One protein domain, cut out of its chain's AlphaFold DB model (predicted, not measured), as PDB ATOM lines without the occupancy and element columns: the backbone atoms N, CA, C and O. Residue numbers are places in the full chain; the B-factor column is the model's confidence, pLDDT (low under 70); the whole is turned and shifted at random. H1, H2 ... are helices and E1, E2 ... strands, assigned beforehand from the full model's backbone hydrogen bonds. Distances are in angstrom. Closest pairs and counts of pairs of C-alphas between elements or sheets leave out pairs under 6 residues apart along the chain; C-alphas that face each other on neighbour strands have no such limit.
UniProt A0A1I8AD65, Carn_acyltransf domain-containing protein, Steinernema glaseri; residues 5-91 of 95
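What this domain is: This is residues 5 to 91 of the 95 residues of the protein "Carn_acyltransf domain-containing protein" of Steinernema glaseri (UniProt A0A1I8AD65). Picture a flat, open frame made of two separate strand hairpins and two helical parts, with few contacts between them. The E3-E4 hairpin is nearest the middle, the single helix H1 is beside it toward one end, and the E1-E2 hairpin and the small helical hairpin H2-H3 are toward the other end, with H3 near the tip of E1. The printed part has 87 residues, with four named strands followed by three named helices, E1 E2 E3 E4 H1 H2 H3; the class is mixed, helices and strands. Its two sheets, E1 - E2 and E3 - E4, are both antiparallel. The whole is loose, with a radius of gyration of the C-alphas of 15.9 A and spans of 44 by 34 by 17 A.

Where its parts are: Begin at residue 5 and find C-alpha 10 at (144.750, 304.097, 341.677), where E1 starts; it runs to residue 13. E2 follows at residues 20 to 23. Next come E3, residues 29 to 34, 16.3 A long, and E4, residues 37 to 42, 16.7 A long. Look then for C-alpha 53 at (142.493, 324.084, 353.841), where H1 begins; it runs 18.2 A to residue 65. H2 is residues 76 to 81, and H3, residues 84 to 91, ends at C-alpha 91 (151.269, 290.619, 350.374).

How they stand to each other: Start with the hairpin of E3 and E4, whose directions differ by 155 degrees; N 32 and O 39 are 2.9 A apart, within hydrogen-bond range. The closest C-alphas of E4 and H1 are those of Val 41 and Ser 59, 7.4 A apart; those of E3 and H1 are Arg 34 and Ile 63, 7.7 A apart. The hairpin of E1 and E2, at 151 degrees, has N 11 and O 22 at 2.9 A, within hydrogen-bond range. The closest C-alphas of E1 and H3 are those of Ile 13 and Ala 88, 7.9 A apart. H2 and H3 touch as a helical hairpin, opposite ways at a shallow tilt of 14 degrees, with the C-alphas of Leu 79 and Trp 87 closest at 6.4 A. E4 and H2 are only just apart, with closest C-alphas at 8.3 A. Among the other pairs, E2 and E3 are apart, and so are H1 and H2. In H1 and H3 every O i to N i+4 pair is within hydrogen-bond range; in H2 0 of 2 are, beside 3 of 3 O i to N i+3 pairs.

The domain as a whole: The two C-alphas farthest apart are those of Glu 17 and Glu 54, at 44.9 A. The printed part has no cut, and no link is long. The mean pLDDT of the printed part is 95.1, and no printed residue is under 70.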
ATOM      1  N   ASN A   5     142.141 309.381 334.322       88.50
ATOM      2  CA  ASN A   5     141.376 308.706 335.357       88.50
ATOM      3  C   ASN A   5     142.280 307.916 336.323       88.50
ATOM      4  O   ASN A   5     141.940 307.774 337.491       88.50
ATOM      5  N   SER A   6     143.446 307.444 335.884       89.56
ATOM      6  CA  SER A   6     144.366 306.662 336.716       89.56
ATOM      7  C   SER A   6     145.219 307.496 337.677       89.56
ATOM      8  O   SER A   6     145.946 306.905 338.469       89.56
ATOM      9  N   LEU A   7     145.151 308.834 337.624       94.69
ATOM     10  CA  LEU A   7     145.953 309.716 338.486       94.69
ATOM     11  C   LEU A   7     145.581 309.601 339.965       94.69
ATOM     12  O   LEU A   7     146.457 309.639 340.825       94.69
ATOM     13  N   PHE A   8     144.288 309.463 340.257       95.25
ATOM     14  CA  PHE A   8     143.772 309.416 341.621       95.25
ATOM     15  C   PHE A   8     143.129 308.073 341.916       95.25
ATOM     16  O   PHE A   8     142.591 307.401 341.026       95.25
ATOM     17  N   ASN A   9     143.168 307.712 343.197       95.81
ATOM     18  CA  ASN A   9     142.555 306.504 343.730       95.81
ATOM     19  C   ASN A   9     142.985 305.217 343.007       95.81
ATOM     20  O   ASN A   9     142.232 304.245 342.967       95.81
ATOM     21  N   GLY A  10     144.173 305.221 342.399       95.88
ATOM     22  CA  GLY A  10     144.750 304.097 341.677       95.88
ATOM     23  C   GLY A  10     145.984 303.551 342.380       95.88
ATOM     24  O   GLY A  10     146.762 304.301 342.959       95.88
ATOM     25  N   THR A  11     146.177 302.239 342.312       97.19
ATOM     26  CA  THR A  11     147.395 301.578 342.784       97.19
ATOM     27  C   THR A  11     147.690 300.326 341.966       97.19
ATOM     28  O   THR A  11     146.815 299.768 341.300       97.19
ATOM     29  N   ARG A  12     148.940 299.868 342.017       97.75
ATOM     30  CA  ARG A  12     149.377 298.604 341.426       97.75
ATOM     31  C   ARG A  12     149.408 297.534 342.514       97.75
ATOM     32  O   ARG A  12     150.206 297.616 343.443       97.75
ATOM     33  N   ILE A  13     148.565 296.520 342.379       97.75
ATOM     34  CA  ILE A  13     148.522 295.366 343.277       97.75
ATOM     35  C   ILE A  13     149.475 294.296 342.726       97.75
ATOM     36  O   ILE A  13     149.300 293.895 341.570       97.75
ATOM     37  N   PRO A  14     150.476 293.838 343.505       98.12
ATOM     38  CA  PRO A  14     151.343 292.748 343.078       98.12
ATOM     39  C   PRO A  14     150.531 291.459 342.912       98.12
ATOM     40  O   PRO A  14     149.670 291.148 343.742       98.12
ATOM     41  N   LYS A  15     150.790 290.722 341.835       97.44
ATOM     42  CA  LYS A  15     150.226 289.395 341.573       97.44
ATOM     43  C   LYS A  15     151.288 288.550 340.882       97.44
ATOM     44  O   LYS A  15     152.061 289.087 340.094       97.44
ATOM     45  N   LYS A  16     151.299 287.243 341.165       95.81
ATOM     46  CA  LYS A  16     152.205 286.309 340.486       95.81
ATOM     47  C   LYS A  16     152.017 286.414 338.976       95.81
ATOM     48  O   LYS A  16     150.882 286.543 338.517       95.81
ATOM     49  N   GLU A  17     153.121 286.373 338.236       93.81
ATOM     50  CA  GLU A  17     153.195 286.512 336.771       93.81
ATOM     51  C   GLU A  17     152.835 287.910 336.236       93.81
ATOM     52  O   GLU A  17     153.571 288.473 335.421       93.81
ATOM     53  N   LYS A  18     151.703 288.492 336.658       97.31
ATOM     54  CA  LYS A  18     151.230 289.787 336.160       97.31
ATOM     55  C   LYS A  18     150.410 290.567 337.181       97.31
ATOM     56  O   LYS A  18     149.272 290.225 337.490       97.31
ATOM     57  N   ASP A  19     150.946 291.721 337.560       98.38
ATOM     58  CA  ASP A  19     150.293 292.676 338.453       98.38
ATOM     59  C   ASP A  19     148.975 293.251 337.912       98.38
ATOM     60  O   ASP A  19     148.752 293.389 336.705       98.38
ATOM     61  N   LEU A  20     148.131 293.685 338.850       97.56
ATOM     62  CA  LEU A  20     146.842 294.305 338.583       97.56
ATOM     63  C   LEU A  20     146.904 295.815 338.835       97.56
ATOM     64  O   LEU A  20     147.260 296.260 339.924       97.56
ATOM     65  N   LEU A  21     146.481 296.615 337.857       97.19
ATOM     66  CA  LEU A  21     146.150 298.019 338.094       97.19
ATOM     67  C   LEU A  21     144.737 298.092 338.671       97.19
ATOM     68  O   LEU A  21     143.772 297.709 338.012       97.19
ATOM     69  N   HIS A  22     144.622 298.570 339.903       95.94
ATOM     70  CA  HIS A  22     143.364 298.670 340.625       95.94
ATOM     71  C   HIS A  22     143.015 300.131 340.892       95.94
ATOM     72  O   HIS A  22     143.900 300.955 341.124       95.94
ATOM     73  N   ARG A  23     141.719 300.450 340.873       95.81
ATOM     74  CA  ARG A  23     141.200 301.774 341.210       95.81
ATOM     75  C   ARG A  23     139.979 301.659 342.111       95.81
ATOM     76  O   ARG A  23     139.121 300.822 341.851       95.81
ATOM     77  N   ASN A  24     139.886 302.552 343.092       95.25
ATOM     78  CA  ASN A  24     138.719 302.713 343.955       95.25
ATOM     79  C   ASN A  24     138.201 304.164 343.891       95.25
ATOM     80  O   ASN A  24     138.575 304.983 344.731       95.25
ATOM     81  N   PRO A  25     137.377 304.523 342.893       92.44
ATOM     82  CA  PRO A  25     136.971 305.911 342.661       92.44
ATOM     83  C   PRO A  25     136.217 306.542 343.840       92.44
ATOM     84  O   PRO A  25     136.274 307.759 343.980       92.44
ATOM     85  N   ASP A  26     135.598 305.735 344.704       92.69
ATOM     86  CA  ASP A  26     134.796 306.200 345.839       92.69
ATOM     87  C   ASP A  26     135.638 306.569 347.074       92.69
ATOM     88  O   ASP A  26     135.102 307.057 348.070       92.69
ATOM     89  N   ALA A  27     136.958 306.350 347.040       94.44
ATOM     90  CA  ALA A  27     137.846 306.733 348.131       94.44
ATOM     91  C   ALA A  27     137.909 308.265 348.298       94.44
ATOM     92  O   ALA A  27     138.184 309.004 347.350       94.44
ATOM     93  N   LYS A  28     137.682 308.727 349.537       95.56
ATOM     94  CA  LYS A  28     137.578 310.146 349.930       95.56
ATOM     95  C   LYS A  28     138.694 310.619 350.875       95.56
ATOM     96  O   LYS A  28     138.552 311.645 351.535       95.56
ATOM     97  N   HIS A  29     139.795 309.883 350.966       96.50
ATOM     98  CA  HIS A  29     140.916 310.204 351.847       96.50
ATOM     99  C   HIS A  29     142.218 310.326 351.057       96.50
ATOM    100  O   HIS A  29     142.339 309.806 349.950       96.50
ATOM    101  N   PHE A  30     143.208 310.980 351.654       96.69
ATOM    102  CA  PHE A  30     144.599 310.893 351.228       96.69
ATOM    103  C   PHE A  30     145.417 310.122 352.263       96.69
ATOM    104  O   PHE A  30     144.996 309.937 353.408       96.69
ATOM    105  N   VAL A  31     146.589 309.654 351.843       97.50
ATOM    106  CA  VAL A  31     147.517 308.910 352.694       97.50
ATOM    107  C   VAL A  31     148.751 309.759 352.972       97.50
ATOM    108  O   VAL A  31     149.303 310.373 352.061       97.50
ATOM    109  N   VAL A  32     149.201 309.772 354.225       96.94
ATOM    110  CA  VAL A  32     150.462 310.392 354.653       96.94
ATOM    111  C   VAL A  32     151.369 309.310 355.219       96.94
ATOM    112  O   VAL A  32     150.930 308.492 356.023       96.94
ATOM    113  N   MET A  33     152.641 309.313 354.828       94.88
ATOM    114  CA  MET A  33     153.658 308.419 355.382       94.88
ATOM    115  C   MET A  33     154.674 309.235 356.183       94.88
ATOM    116  O   MET A  33     155.243 310.190 355.656       94.88
ATOM    117  N   ARG A  34     154.904 308.875 357.451       94.62
ATOM    118  CA  ARG A  34     155.890 309.541 358.322       94.62
ATOM    119  C   ARG A  34     156.374 308.602 359.424       94.62
ATOM    120  O   ARG A  34     155.562 307.915 360.032       94.62
ATOM    121  N   GLY A  35     157.686 308.585 359.678       93.06
ATOM    122  CA  GLY A  35     158.284 307.792 360.762       93.06
ATOM    123  C   GLY A  35     157.995 306.292 360.657       93.06
ATOM    124  O   GLY A  35     157.741 305.650 361.666       93.06
ATOM    125  N   GLY A  36     157.914 305.742 359.439       93.06
ATOM    126  CA  GLY A  36     157.562 304.332 359.215       93.06
ATOM    127  C   GLY A  36     156.071 303.991 359.348       93.06
ATOM    128  O   GLY A  36     155.681 302.852 359.104       93.06
ATOM    129  N   ARG A  37     155.223 304.971 359.680       93.62
ATOM    130  CA  ARG A  37     153.769 304.819 359.826       93.62
ATOM    131  C   ARG A  37     153.014 305.348 358.611       93.62
ATOM    132  O   ARG A  37     153.507 306.216 357.886       93.62
ATOM    133  N   ILE A  38     151.797 304.843 358.428       95.38
ATOM    134  CA  ILE A  38     150.875 305.217 357.354       95.38
ATOM    135  C   ILE A  38     149.580 305.726 357.994       95.38
ATOM    136  O   ILE A  38     148.977 305.032 358.807       95.38
ATOM    137  N   TYR A  39     149.155 306.928 357.615       96.12
ATOM    138  CA  TYR A  39     147.954 307.589 358.121       96.12
ATOM    139  C   TYR A  39     146.969 307.797 356.975       96.12
ATOM    140  O   TYR A  39     147.364 308.296 355.921       96.12
ATOM    141  N   ALA A  40     145.698 307.463 357.186       96.69
ATOM    142  CA  ALA A  40     144.611 307.834 356.285       96.69
ATOM    143  C   ALA A  40     143.902 309.078 356.835       96.69
ATOM    144  O   ALA A  40     143.550 309.121 358.014       96.69
ATOM    145  N   VAL A  41     143.711 310.091 355.990       97.12
ATOM    146  CA  VAL A  41     143.077 311.360 356.364       97.12
ATOM    147  C   VAL A  41     141.961 311.674 355.383       97.12
ATOM    148  O   VAL A  41     142.214 311.864 354.194       97.12
ATOM    149  N   ASP A  42     140.730 311.757 355.878       96.31
ATOM    150  CA  ASP A  42     139.584 312.152 355.061       96.31
ATOM    151  C   ASP A  42     139.771 313.568 354.500       96.31
ATOM    152  O   ASP A  42     140.136 314.501 355.221       96.31
ATOM    153  N   LEU A  43     139.505 313.721 353.203       96.75
ATOM    154  CA  LEU A  43     139.607 314.983 352.471       96.75
ATOM    155  C   LEU A  43     138.238 315.600 352.175       96.75
ATOM    156  O   LEU A  43     138.152 316.811 351.981       96.75
ATOM    157  N   PHE A  44     137.187 314.781 352.142       95.62
ATOM    158  CA  PHE A  44     135.842 315.211 351.779       95.62
ATOM    159  C   PHE A  44     134.859 315.019 352.932       95.62
ATOM    160  O   PHE A  44     134.959 314.062 353.702       95.62
ATOM    161  N   ASP A  45     133.876 315.909 353.020       91.69
ATOM    162  CA  ASP A  45     132.736 315.753 353.915       91.69
ATOM    163  C   ASP A  45     131.712 314.722 353.387       91.69
ATOM    164  O   ASP A  45     131.904 314.045 352.366       91.69
ATOM    165  N   LYS A  46     130.603 314.571 354.122       90.00
ATOM    166  CA  LYS A  46     129.527 313.627 353.778       90.00
ATOM    167  C   LYS A  46     128.852 313.973 352.448       90.00
ATOM    168  O   LYS A  46     128.451 313.056 351.735       90.00
ATOM    169  N   ASP A  47     128.806 315.255 352.109       93.44
ATOM    170  CA  ASP A  47     128.174 315.789 350.904       93.44
ATOM    171  C   ASP A  47     129.132 315.787 349.697       93.44
ATOM    172  O   ASP A  47     128.718 316.027 348.566       93.44
ATOM    173  N   GLY A  48     130.407 315.441 349.912       92.38
ATOM    174  CA  GLY A  48     131.425 315.342 348.869       92.38
ATOM    175  C   GLY A  48     132.188 316.641 348.615       92.38
ATOM    176  O   GLY A  48     132.917 316.720 347.627       92.38
ATOM    177  N   ASN A  49     132.068 317.638 349.493       95.69
ATOM    178  CA  ASN A  49     132.865 318.856 349.402       95.69
ATOM    179  C   ASN A  49     134.232 318.649 350.052       95.69
ATOM    180  O   ASN A  49     134.359 317.956 351.061       95.69
ATOM    181  N   VAL A  50     135.260 319.275 349.481       95.94
ATOM    182  CA  VAL A  50     136.612 319.260 350.048       95.94
ATOM    183  C   VAL A  50     136.614 320.038 351.363       95.94
ATOM    184  O   VAL A  50     136.070 321.141 351.440       95.94
ATOM    185  N   PHE A  51     137.244 319.485 352.399       96.44
ATOM    186  CA  PHE A  51     137.429 320.200 353.654       96.44
ATOM    187  C   PHE A  51     138.227 321.490 353.460       96.44
ATOM    188  O   PHE A  51     139.130 321.571 352.628       96.44
ATOM    189  N   ALA A  52     137.929 322.486 354.295       96.94
ATOM    190  CA  ALA A  52     138.654 323.746 354.294       96.94
ATOM    191  C   ALA A  52     140.174 323.512 354.475       96.94
ATOM    192  O   ALA A  52     140.562 322.634 355.263       96.94
ATOM    193  N   PRO A  53     141.043 324.268 353.777       96.81
ATOM    194  CA  PRO A  53     142.493 324.084 353.841       96.81
ATOM    195  C   PRO A  53     143.058 324.086 355.266       96.81
ATOM    196  O   PRO A  53     143.986 323.335 355.563       96.81
ATOM    197  N   GLU A  54     142.466 324.863 356.172       97.88
ATOM    198  CA  GLU A  54     142.854 324.959 357.581       97.88
ATOM    199  C   GLU A  54     142.688 323.619 358.303       97.88
ATOM    200  O   GLU A  54     143.519 323.247 359.133       97.88
ATOM    201  N   ARG A  55     141.643 322.857 357.957       96.38
ATOM    202  CA  ARG A  55     141.407 321.522 358.514       96.38
ATOM    203  C   ARG A  55     142.425 320.519 357.986       96.38
ATOM    204  O   ARG A  55     142.972 319.754 358.774       96.38
ATOM    205  N   VAL A  56     142.709 320.539 356.682       96.38
ATOM    206  CA  VAL A  56     143.741 319.674 356.082       96.38
ATOM    207  C   VAL A  56     145.108 319.973 356.703       96.38
ATOM    208  O   VAL A  56     145.825 319.056 357.106       96.38
ATOM    209  N   TYR A  57     145.436 321.257 356.864       97.62
ATOM    210  CA  TYR A  57     146.651 321.715 357.529       97.62
ATOM    211  C   TYR A  57     146.729 321.231 358.981       97.62
ATOM    212  O   TYR A  57     147.759 320.693 359.384       97.62
ATOM    213  N   ALA A  58     145.649 321.368 359.756       97.62
ATOM    214  CA  ALA A  58     145.599 320.900 361.138       97.62
ATOM    215  C   ALA A  58     145.832 319.383 361.248       97.62
ATOM    216  O   ALA A  58     146.605 318.953 362.105       97.62
ATOM    217  N   SER A  59     145.249 318.579 360.349       96.62
ATOM    218  CA  SER A  59     145.485 317.128 360.291       96.62
ATOM    219  C   SER A  59     146.952 316.795 360.007       96.62
ATOM    220  O   SER A  59     147.547 315.961 360.691       96.62
ATOM    221  N   ILE A  60     147.577 317.477 359.041       96.81
ATOM    222  CA  ILE A  60     149.001 317.284 358.729       96.81
ATOM    223  C   ILE A  60     149.875 317.729 359.910       96.81
ATOM    224  O   ILE A  60     150.800 317.017 360.290       96.81
ATOM    225  N   GLN A  61     149.567 318.866 360.541       97.69
ATOM    226  CA  GLN A  61     150.257 319.339 361.744       97.69
ATOM    227  C   GLN A  61     150.170 318.333 362.893       97.69
ATOM    228  O   GLN A  61     151.154 318.127 363.596       97.69
ATOM    229  N   GLN A  62     149.022 317.683 363.083       96.38
ATOM    230  CA  GLN A  62     148.873 316.633 364.086       96.38
ATOM    231  C   GLN A  62     149.782 315.434 363.784       96.38
ATOM    232  O   GLN A  62     150.489 314.976 364.678       96.38
ATOM    233  N   ILE A  63     149.840 314.986 362.525       96.31
ATOM    234  CA  ILE A  63     150.749 313.909 362.097       96.31
ATOM    235  C   ILE A  63     152.217 314.316 362.274       96.31
ATOM    236  O   ILE A  63     153.041 313.481 362.633       96.31
ATOM    237  N   LEU A  64     152.568 315.585 362.047       95.62
ATOM    238  CA  LEU A  64     153.926 316.105 362.253       95.62
ATOM    239  C   LEU A  64     154.323 316.176 363.735       95.62
ATOM    240  O   LEU A  64     155.497 316.010 364.059       95.62
ATOM    241  N   LYS A  65     153.361 316.414 364.631       95.38
ATOM    242  CA  LYS A  65     153.594 316.437 366.083       95.38
ATOM    243  C   LYS A  65     153.808 315.047 366.676       95.38
ATOM    244  O   LYS A  65     154.431 314.948 367.727       95.38
ATOM    245  N   ASP A  66     153.320 313.993 366.025       89.69
ATOM    246  CA  ASP A  66     153.547 312.616 366.467       89.69
ATOM    247  C   ASP A  66     155.024 312.231 366.289       89.69
ATOM    248  O   ASP A  66     155.455 311.858 365.207       89.69
ATOM    249  N   SER A  67     155.848 312.338 367.326       81.50
ATOM    250  CA  SER A  67     157.271 311.984 367.242       81.50
ATOM    251  C   SER A  67     157.541 310.476 367.275       81.50
ATOM    252  O   SER A  67     158.701 310.085 367.369       81.50
ATOM    253  N   SER A  68     156.511 309.625 367.273       86.06
ATOM    254  CA  SER A  68     156.716 308.183 367.340       86.06
ATOM    255  C   SER A  68     157.212 307.626 366.007       86.06
ATOM    256  O   SER A  68     156.606 307.808 364.948       86.06
ATOM    257  N   GLU A  69     158.329 306.914 366.071       90.19
ATOM    258  CA  GLU A  69     158.858 306.139 364.956       90.19
ATOM    259  C   GLU A  69     158.400 304.687 365.099       90.19
ATOM    260  O   GLU A  69     158.358 304.128 366.199       90.19
ATOM    261  N   ALA A  70     157.995 304.078 363.989       90.88
ATOM    262  CA  ALA A  70     157.757 302.648 363.942       90.88
ATOM    263  C   ALA A  70     159.104 301.904 363.983       90.88
ATOM    264  O   ALA A  70     160.065 302.356 363.351       90.88
ATOM    265  N   PRO A  71     159.188 300.761 364.686       93.50
ATOM    266  CA  PRO A  71     160.352 299.890 364.578       93.50
ATOM    267  C   PRO A  71     160.517 299.424 363.125       93.50
ATOM    268  O   PRO A  71     159.534 299.331 362.383       93.50
ATOM    269  N   ALA A  72     161.752 299.136 362.711       90.19
ATOM    270  CA  ALA A  72     162.080 298.831 361.318       90.19
ATOM    271  C   ALA A  72     161.244 297.668 360.753       90.19
ATOM    272  O   ALA A  72     160.825 297.702 359.598       90.19
ATOM    273  N   GLU A  73     160.936 296.683 361.589       90.19
ATOM    274  CA  GLU A  73     160.152 295.493 361.261       90.19
ATOM    275  C   GLU A  73     158.667 295.812 361.012       90.19
ATOM    276  O   GLU A  73     157.983 295.070 360.313       90.19
ATOM    277  N   ALA A  74     158.164 296.928 361.550       88.56
ATOM    278  CA  ALA A  74     156.793 297.395 361.337       88.56
ATOM    279  C   ALA A  74     156.659 298.344 360.130       88.56
ATOM    280  O   ALA A  74     155.546 298.712 359.750       88.56
ATOM    281  N   CYS A  75     157.771 298.739 359.503       93.75
ATOM    282  CA  CYS A  75     157.790 299.626 358.341       93.75
ATOM    283  C   CYS A  75     157.399 298.881 357.053       93.75
ATOM    284  O   CYS A  75     158.218 298.686 356.156       93.75
ATOM    285  N   ILE A  76     156.120 298.518 356.918       93.75
ATOM    286  CA  ILE A  76     155.597 297.710 355.798       93.75
ATOM    287  C   ILE A  76     155.750 298.361 354.412       93.75
ATOM    288  O   ILE A  76     155.650 297.684 353.392       93.75
ATOM    289  N   GLY A  77     155.996 299.673 354.347       94.31
ATOM    290  CA  GLY A  77     156.172 300.389 353.081       94.31
ATOM    291  C   GLY A  77     157.370 299.891 352.266       94.31
ATOM    292  O   GLY A  77     157.310 299.894 351.037       94.31
ATOM    293  N   SER A  78     158.426 299.408 352.930       94.38
ATOM    294  CA  SER A  78     159.615 298.860 352.266       94.38
ATOM    295  C   SER A  78     159.298 297.612 351.440       94.38
ATOM    296  O   SER A  78     159.903 297.413 350.395       94.38
ATOM    297  N   LEU A  79     158.286 296.825 351.823       95.94
ATOM    298  CA  LEU A  79     157.880 295.616 351.097       95.94
ATOM    299  C   LEU A  79     157.472 295.912 349.647       95.94
ATOM    300  O   LEU A  79     157.611 295.066 348.767       95.94
ATOM    301  N   THR A  80     157.026 297.140 349.370       96.88
ATOM    302  CA  THR A  80     156.642 297.566 348.018       96.88
ATOM    303  C   THR A  80     157.818 297.657 347.039       96.88
ATOM    304  O   THR A  80     157.575 297.715 345.830       96.88
ATOM    305  N   THR A  81     159.063 297.646 347.535       96.94
ATOM    306  CA  THR A  81     160.296 297.712 346.730       96.94
ATOM    307  C   THR A  81     160.859 296.342 346.360       96.94
ATOM    308  O   THR A  81     161.785 296.271 345.551       96.94
ATOM    309  N   LEU A  82     160.315 295.262 346.930       97.81
ATOM    310  CA  LEU A  82     160.736 293.900 346.626       97.81
ATOM    311  C   LEU A  82     160.454 293.540 345.158       97.81
ATOM    312  O   LEU A  82     159.642 294.172 344.467       97.81
ATOM    313  N   ASP A  83     161.108 292.467 344.705       97.94
ATOM    314  CA  ASP A  83     160.736 291.767 343.477       97.94
ATOM    315  C   ASP A  83     159.218 291.487 343.436       97.94
ATOM    316  O   ASP A  83     158.577 291.312 344.472       97.94
ATOM    317  N   ARG A  84     158.622 291.470 342.237       98.00
ATOM    318  CA  ARG A  84     157.160 291.466 342.084       98.00
ATOM    319  C   ARG A  84     156.513 290.168 342.549       98.00
ATOM    320  O   ARG A  84     155.493 290.244 343.230       98.00
ATOM    321  N   ASP A  85     157.109 289.016 342.252       97.50
ATOM    322  CA  ASP A  85     156.582 287.719 342.694       97.50
ATOM    323  C   ASP A  85     156.827 287.507 344.194       97.50
ATOM    324  O   ASP A  85     155.975 286.962 344.909       97.50
ATOM    325  N   THR A  86     157.956 288.015 344.697       97.88
ATOM    326  CA  THR A  86     158.249 288.045 346.136       97.88
ATOM    327  C   THR A  86     157.235 288.916 346.880       97.88
ATOM    328  O   THR A  86     156.619 288.466 347.845       97.88
ATOM    329  N   TRP A  87     156.986 290.141 346.405       97.94
ATOM    330  CA  TRP A  87     156.004 291.045 347.001       97.94
ATOM    331  C   TRP A  87     154.583 290.494 346.891       97.94
ATOM    332  O   TRP A  87     153.810 290.621 347.833       97.94
ATOM    333  N   ALA A  88     154.229 289.851 345.777       98.00
ATOM    334  CA  ALA A  88     152.933 289.193 345.639       98.00
ATOM    335  C   ALA A  88     152.728 288.140 346.735       98.00
ATOM    336  O   ALA A  88     151.684 288.136 347.379       98.00
ATOM    337  N   SER A  89     153.747 287.314 346.990       97.38
ATOM    338  CA  SER A  89     153.690 286.266 348.013       97.38
ATOM    339  C   SER A  89     153.584 286.853 349.426       97.38
ATOM    340  O   SER A  89     152.670 286.501 350.161       97.38
ATOM    341  N   VAL A  90     154.438 287.824 349.775       96.81
ATOM    342  CA  VAL A  90     154.395 288.481 351.096       96.81
ATOM    343  C   VAL A  90     153.083 289.243 351.306       96.81
ATOM    344  O   VAL A  90     152.529 289.240 352.400       96.81
ATOM    345  N   ARG A  91     152.544 289.897 350.269       96.31
ATOM    346  CA  ARG A  91     151.269 290.619 350.374       96.31
ATOM    347  C   ARG A  91     150.095 289.675 350.620       96.31
ATOM    348  O   ARG A  91     149.177 290.072 351.328       96.31
TER     349      ARG A  91